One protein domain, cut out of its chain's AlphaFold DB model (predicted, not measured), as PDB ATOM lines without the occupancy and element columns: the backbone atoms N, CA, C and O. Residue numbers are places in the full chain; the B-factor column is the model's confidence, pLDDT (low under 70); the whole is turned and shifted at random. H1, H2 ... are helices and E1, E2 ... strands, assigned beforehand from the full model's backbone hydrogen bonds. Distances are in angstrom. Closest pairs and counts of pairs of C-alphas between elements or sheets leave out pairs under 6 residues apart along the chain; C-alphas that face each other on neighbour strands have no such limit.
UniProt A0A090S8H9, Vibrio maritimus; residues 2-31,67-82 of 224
ATOM      1  N   ASP A   2     -21.211 -60.635 -20.787       57.72
ATOM      2  CA  ASP A   2     -22.678 -60.765 -20.878       57.72
ATOM      3  C   ASP A   2     -23.387 -59.401 -20.924       57.72
ATOM      4  O   ASP A   2     -24.526 -59.299 -21.378       57.72
ATOM      5  N   ASP A   3     -22.676 -58.330 -20.555       67.25
ATOM      6  CA  ASP A   3     -23.201 -56.970 -20.585       67.25
ATOM      7  C   ASP A   3     -22.977 -56.318 -21.954       67.25
ATOM      8  O   ASP A   3     -21.874 -56.323 -22.507       67.25
ATOM      9  N   ARG A   4     -24.055 -55.758 -22.511       82.94
ATOM     10  CA  ARG A   4     -24.008 -54.933 -23.724       82.94
ATOM     11  C   ARG A   4     -23.360 -53.590 -23.398       82.94
ATOM     12  O   ARG A   4     -23.584 -53.056 -22.315       82.94
ATOM     13  N   PHE A   5     -22.628 -53.014 -24.352       89.31
ATOM     14  CA  PHE A   5     -22.155 -51.637 -24.205       89.31
ATOM     15  C   PHE A   5     -23.338 -50.682 -24.042       89.31
ATOM     16  O   PHE A   5     -24.292 -50.726 -24.822       89.31
ATOM     17  N   ASP A   6     -23.247 -49.810 -23.041       90.31
ATOM     18  CA  ASP A   6     -24.222 -48.761 -22.783       90.31
ATOM     19  C   ASP A   6     -23.557 -47.398 -22.960       90.31
ATOM     20  O   ASP A   6     -22.719 -46.976 -22.160       90.31
ATOM     21  N   TRP A   7     -23.928 -46.718 -24.045       94.06
ATOM     22  CA  TRP A   7     -23.438 -45.382 -24.366       94.06
ATOM     23  C   TRP A   7     -24.489 -44.288 -24.166       94.06
ATOM     24  O   TRP A   7     -24.332 -43.193 -24.710       94.06
ATOM     25  N   SER A   8     -25.522 -44.558 -23.365       92.31
ATOM     26  CA  SER A   8     -26.589 -43.603 -23.051       92.31
ATOM     27  C   SER A   8     -26.106 -42.373 -22.281       92.31
ATOM     28  O   SER A   8     -26.768 -41.345 -22.329       92.31
ATOM     29  N   THR A   9     -24.946 -42.437 -21.618       93.19
ATOM     30  CA  THR A   9     -24.370 -41.304 -20.884       93.19
ATOM     31  C   THR A   9     -23.111 -40.754 -21.548       93.19
ATOM     32  O   THR A   9     -22.307 -41.474 -22.162       93.19
ATOM     33  N   SER A  10     -22.883 -39.455 -21.362       93.44
ATOM     34  CA  SER A  10     -21.618 -38.823 -21.731       93.44
ATOM     35  C   SER A  10     -20.445 -39.390 -20.916       93.44
ATOM     36  O   SER A  10     -20.622 -39.980 -19.848       93.44
ATOM     37  N   LYS A  11     -19.225 -39.268 -21.448       93.12
ATOM     38  CA  LYS A  11     -17.991 -39.731 -20.787       93.12
ATOM     39  C   LYS A  11     -16.830 -38.836 -21.181       93.12
ATOM     40  O   LYS A  11     -16.755 -38.369 -22.315       93.12
ATOM     41  N   ILE A  12     -15.907 -38.627 -20.251       92.25
ATOM     42  CA  ILE A  12     -14.643 -37.950 -20.530       92.25
ATOM     43  C   ILE A  12     -13.592 -39.025 -20.788       92.25
ATOM     44  O   ILE A  12     -13.368 -39.883 -19.938       92.25
ATOM     45  N   ILE A  13     -12.953 -38.973 -21.952       90.19
ATOM     46  CA  ILE A  13     -11.901 -39.911 -22.361       90.19
ATOM     47  C   ILE A  13     -10.676 -39.071 -22.700       90.19
ATOM     48  O   ILE A  13     -10.754 -38.183 -23.542       90.19
ATOM     49  N   GLU A  14      -9.550 -39.305 -22.020       83.25
ATOM     50  CA  GLU A  14      -8.299 -38.557 -22.249       83.25
ATOM     51  C   GLU A  14      -8.469 -37.020 -22.213       83.25
ATOM     52  O   GLU A  14      -7.843 -36.298 -22.983       83.25
ATOM     53  N   LYS A  15      -9.296 -36.511 -21.285       86.75
ATOM     54  CA  LYS A  15      -9.648 -35.080 -21.119       86.75
ATOM     55  C   LYS A  15     -10.521 -34.484 -22.236       86.75
ATOM     56  O   LYS A  15     -10.829 -33.297 -22.183       86.75
ATOM     57  N   GLU A  16     -10.953 -35.280 -23.207       89.12
ATOM     58  CA  GLU A  16     -11.924 -34.886 -24.230       89.12
ATOM     59  C   GLU A  16     -13.337 -35.335 -23.811       89.12
ATOM     60  O   GLU A  16     -13.521 -36.429 -23.268       89.12
ATOM     61  N   TYR A  17     -14.343 -34.490 -24.047       93.25
ATOM     62  CA  TYR A  17     -15.748 -34.798 -23.760       93.25
ATOM     63  C   TYR A  17     -16.388 -35.550 -24.931       93.25
ATOM     64  O   TYR A  17     -16.399 -35.050 -26.057       93.25
ATOM     65  N   TYR A  18     -16.964 -36.718 -24.652       93.62
ATOM     66  CA  TYR A  18     -17.730 -37.508 -25.612       93.62
ATOM     67  C   TYR A  18     -19.207 -37.511 -25.195       93.62
ATOM     68  O   TYR A  18     -19.515 -37.962 -24.084       93.62
ATOM     69  N   PRO A  19     -20.123 -37.016 -26.051       94.06
ATOM     70  CA  PRO A  19     -21.547 -36.950 -25.739       94.06
ATOM     71  C   PRO A  19     -22.208 -38.336 -25.710       94.06
ATOM     72  O   PRO A  19     -21.598 -39.356 -26.043       94.06
ATOM     73  N   GLU A  20     -23.473 -38.349 -25.308       94.50
ATOM     74  CA  GLU A  20     -24.365 -39.510 -25.363       94.50
ATOM     75  C   GLU A  20     -24.523 -40.022 -26.801       94.50
ATOM     76  O   GLU A  20     -24.447 -39.252 -27.766       94.50
ATOM     77  N   ASP A  21     -24.717 -41.330 -26.951       93.06
ATOM     78  CA  ASP A  21     -24.853 -41.960 -28.261       93.06
ATOM     79  C   ASP A  21     -26.250 -41.741 -28.849       93.06
ATOM     80  O   ASP A  21     -27.243 -42.284 -28.372       93.06
ATOM     81  N   MET A  22     -26.312 -40.954 -29.922       88.25
ATOM     82  CA  MET A  22     -27.555 -40.624 -30.625       88.25
ATOM     83  C   MET A  22     -27.812 -41.493 -31.865       88.25
ATOM     84  O   MET A  22     -28.856 -41.352 -32.497       88.25
ATOM     85  N   LEU A  23     -26.863 -42.351 -32.256       88.38
ATOM     86  CA  LEU A  23     -26.901 -43.087 -33.531       88.38
ATOM     87  C   LEU A  23     -26.816 -44.611 -33.347       88.38
ATOM     88  O   LEU A  23     -26.508 -45.336 -34.293       88.38
ATOM     89  N   GLU A  24     -27.099 -45.095 -32.135       89.94
ATOM     90  CA  GLU A  24     -27.052 -46.519 -31.768       89.94
ATOM     91  C   GLU A  24     -25.700 -47.184 -32.082       89.94
ATOM     92  O   GLU A  24     -25.614 -48.381 -32.385       89.94
ATOM     93  N   HIS A  25     -24.618 -46.415 -32.009       92.69
ATOM     94  CA  HIS A  25     -23.270 -46.895 -32.243       92.69
ATOM     95  C   HIS A  25     -22.849 -48.019 -31.287       92.69
ATOM     96  O   HIS A  25     -22.139 -48.940 -31.707       92.69
ATOM     97  N   ALA A  26     -23.323 -47.998 -30.040       93.06
ATOM     98  CA  ALA A  26     -23.048 -49.043 -29.052       93.06
ATOM     99  C   ALA A  26     -23.460 -50.446 -29.542       93.06
ATOM    100  O   ALA A  26     -22.763 -51.430 -29.283       93.06
ATOM    101  N   ARG A  27     -24.543 -50.545 -30.329       93.31
ATOM    102  CA  ARG A  27     -24.995 -51.818 -30.915       93.31
ATOM    103  C   ARG A  27     -23.963 -52.391 -31.886       93.31
ATOM    104  O   ARG A  27     -23.735 -53.599 -31.895       93.31
ATOM    105  N   TYR A  28     -23.332 -51.541 -32.699       92.56
ATOM    106  CA  TYR A  28     -22.280 -51.986 -33.617       92.56
ATOM    107  C   TYR A  28     -21.018 -52.399 -32.861       92.56
ATOM    108  O   TYR A  28     -20.399 -53.396 -33.229       92.56
ATOM    109  N   ALA A  29     -20.661 -51.689 -31.788       93.44
ATOM    110  CA  ALA A  29     -19.537 -52.067 -30.934       93.44
ATOM    111  C   ALA A  29     -19.750 -53.456 -30.307       93.44
ATOM    112  O   ALA A  29     -18.838 -54.286 -30.331       93.44
ATOM    113  N   ASP A  30     -20.960 -53.744 -29.812       93.06
ATOM    114  CA  ASP A  30     -21.311 -55.050 -29.233       93.06
ATOM    115  C   ASP A  30     -21.216 -56.160 -30.288       93.06
ATOM    116  O   ASP A  30     -20.521 -57.159 -30.086       93.06
ATOM    117  N   PHE A  31     -21.818 -55.942 -31.463       93.12
ATOM    118  CA  PHE A  31     -21.735 -56.880 -32.582       93.12
ATOM    119  C   PHE A  31     -20.285 -57.174 -32.990       93.12
ATOM    120  O   PHE A  31     -19.890 -58.340 -33.065       93.12
ATOM    121  N   THR A  67     -14.306 -41.424 -35.209       90.25
ATOM    122  CA  THR A  67     -13.444 -41.141 -34.054       90.25
ATOM    123  C   THR A  67     -14.217 -41.321 -32.756       90.25
ATOM    124  O   THR A  67     -13.710 -41.954 -31.838       90.25
ATOM    125  N   TYR A  68     -15.464 -40.839 -32.703       92.94
ATOM    126  CA  TYR A  68     -16.360 -41.056 -31.567       92.94
ATOM    127  C   TYR A  68     -16.547 -42.553 -31.294       92.94
ATOM    128  O   TYR A  68     -16.281 -43.011 -30.183       92.94
ATOM    129  N   PHE A  69     -16.916 -43.315 -32.327       94.38
ATOM    130  CA  PHE A  69     -17.136 -44.756 -32.243       94.38
ATOM    131  C   PHE A  69     -15.900 -45.503 -31.729       94.38
ATOM    132  O   PHE A  69     -15.980 -46.213 -30.729       94.38
ATOM    133  N   LEU A  70     -14.745 -45.313 -32.375       93.56
ATOM    134  CA  LEU A  70     -13.510 -46.020 -32.032       93.56
ATOM    135  C   LEU A  70     -13.015 -45.673 -30.626       93.56
ATOM    136  O   LEU A  70     -12.530 -46.553 -29.921       93.56
ATOM    137  N   ARG A  71     -13.148 -44.411 -30.200       93.25
ATOM    138  CA  ARG A  71     -12.717 -43.962 -28.868       93.25
ATOM    139  C   ARG A  71     -13.591 -44.542 -27.761       93.25
ATOM    140  O   ARG A  71     -13.050 -45.076 -26.798       93.25
ATOM    141  N   ARG A  72     -14.918 -44.480 -27.915       94.50
ATOM    142  CA  ARG A  72     -15.877 -45.065 -26.961       94.50
ATOM    143  C   ARG A  72     -15.720 -46.580 -26.878       94.50
ATOM    144  O   ARG A  72     -15.638 -47.126 -25.783       94.50
ATOM    145  N   TRP A  73     -15.582 -47.237 -28.029       94.38
ATOM    146  CA  TRP A  73     -15.392 -48.682 -28.100       94.38
ATOM    147  C   TRP A  73     -14.080 -49.133 -27.461       94.38
ATOM    148  O   TRP A  73     -14.089 -50.025 -26.617       94.38
ATOM    149  N   ALA A  74     -12.963 -48.484 -27.799       92.44
ATOM    150  CA  ALA A  74     -11.672 -48.796 -27.198       92.44
ATOM    151  C   ALA A  74     -11.680 -48.581 -25.678       92.44
ATOM    152  O   ALA A  74     -11.091 -49.378 -24.956       92.44
ATOM    153  N   GLU A  75     -12.337 -47.528 -25.187       91.75
ATOM    154  CA  GLU A  75     -12.410 -47.232 -23.756       91.75
ATOM    155  C   GLU A  75     -13.180 -48.294 -22.969       91.75
ATOM    156  O   GLU A  75     -12.704 -48.730 -21.923       91.75
ATOM    157  N   ASP A  76     -14.329 -48.746 -23.465       91.06
ATOM    158  CA  ASP A  76     -15.109 -49.772 -22.766       91.06
ATOM    159  C   ASP A  76     -14.459 -51.160 -22.862       91.06
ATOM    160  O   ASP A  76     -14.522 -51.946 -21.916       91.06
ATOM    161  N   LEU A  77     -13.759 -51.457 -23.962       89.75
ATOM    162  CA  LEU A  77     -13.014 -52.709 -24.100       89.75
ATOM    163  C   LEU A  77     -11.866 -52.835 -23.084       89.75
ATOM    164  O   LEU A  77     -11.578 -53.957 -22.669       89.75
ATOM    165  N   LYS A  78     -11.239 -51.729 -22.648       83.44
ATOM    166  CA  LYS A  78     -10.120 -51.748 -21.675       83.44
ATOM    167  C   LYS A  78     -10.475 -52.410 -20.344       83.44
ATOM    168  O   LYS A  78      -9.584 -52.890 -19.653       83.44
ATOM    169  N   ALA A  79     -11.754 -52.425 -19.968       80.06
ATOM    170  CA  ALA A  79     -12.206 -53.079 -18.741       80.06
ATOM    171  C   ALA A  79     -12.109 -54.614 -18.812       80.06
ATOM    172  O   ALA A  79     -12.078 -55.276 -17.778       80.06
ATOM    173  N   HIS A  80     -12.056 -55.181 -20.020       80.00
ATOM    174  CA  HIS A  80     -12.130 -56.625 -20.248       80.00
ATOM    175  C   HIS A  80     -10.937 -57.182 -21.025       80.00
ATOM    176  O   HIS A  80     -10.624 -58.363 -20.897       80.00
ATOM    177  N   TYR A  81     -10.283 -56.351 -21.834       80.94
ATOM    178  CA  TYR A  81      -9.205 -56.752 -22.726       80.94
ATOM    179  C   TYR A  81      -8.068 -55.726 -22.702       80.94
ATOM    180  O   TYR A  81      -8.318 -54.533 -22.528       80.94
ATOM    181  N   PRO A  82      -6.818 -56.151 -22.957       75.75
ATOM    182  CA  PRO A  82      -5.731 -55.227 -23.239       75.75
ATOM    183  C   PRO A  82      -5.975 -54.529 -24.583       75.75
ATOM    184  O   PRO A  82      -5.948 -55.165 -25.639       75.75
TER     185      PRO A  82
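AT A GLANCE: This is residues 2 to 31 and 67 to 82 of the 224 residues of a protein of Vibrio maritimus (UniProt A0A090S8H9). A small two-strand hairpin, E1 and E2, lies at one end, H1 lies toward the other, and H2 sits between them, with its residues 68 to 75 next to the hairpin and H1 crossing to it at a steep angle. A stretch with no named element, residues 2 to 10, runs past the helices to the hairpin, and residues 78 to 82 trail from the end of H2. The printed part has 46 residues, with two named strands and two named helices in the order E1, E2, H1, H2; the sheet, E1 - E2, is antiparallel. The class is mixed, helices and strands, with 18 residues in helices and 6 in strands. The whole is compact, with a radius of gyration of the C-alphas of 10.1 A, and the C-alphas span 27 by 25 by 16 A.

IN THESE COORDINATES: The printed part begins at Asp 2, with its C-alpha at (-22.678, -60.765, -20.878). E1 is residues 11 to 13, from C-alpha 11 at (-17.991, -39.731, -20.787), and is 6.3 A long from first to last C-alpha. E2 is residues 16 to 18 and is 6.5 A long. H1 is residues 25 to 31, 10.1 A from first to last C-alpha. H2, the longest helix by residues, is residues 67 to 77; it is 15.3 A long and ends at C-alpha 77, at (-13.014, -52.709, -24.100).

HOW THE PARTS SIT: E1 and E2 are antiparallel neighbours and form a hairpin with a tight link of 2 residues; the angle between their directions is 143 degrees. C-alphas 12 and 17 face each other at 4.6 A. N 11 and O 18 are within hydrogen-bond range at 3.0 A, and so are N 16 and O 13 at 2.9 A. The closest C-alphas of E1 and H2 are those of Ile 13 and Glu 75, 7.5 A apart. The closest C-alphas of E2 and H2 are those of Tyr 18 and Tyr 68, 7.1 A apart. H1 and H2 touch, and their closest C-alphas, those of Ala 29 and Trp 73, are 6.1 A apart. Their lines stand at a steep tilt of 48 degrees, and they run the same way. E1 and H1 are apart. In H1 and H2 every O i to N i+4 pair is within hydrogen-bond range.

THE WHOLE: The two C-alphas farthest apart are those of Asp 2 and Lys 15, at 28.8 A. Residues 32 to 66 are not printed, and C-alphas 31 and 67 are 17.9 A apart across this cut, which the link from H1 to H2 spans. The link from E2 to H1 is short, with 6 residues. The mean pLDDT of the printed part is 89.1, and residues 2 to 3 are under 70 in this predicted model.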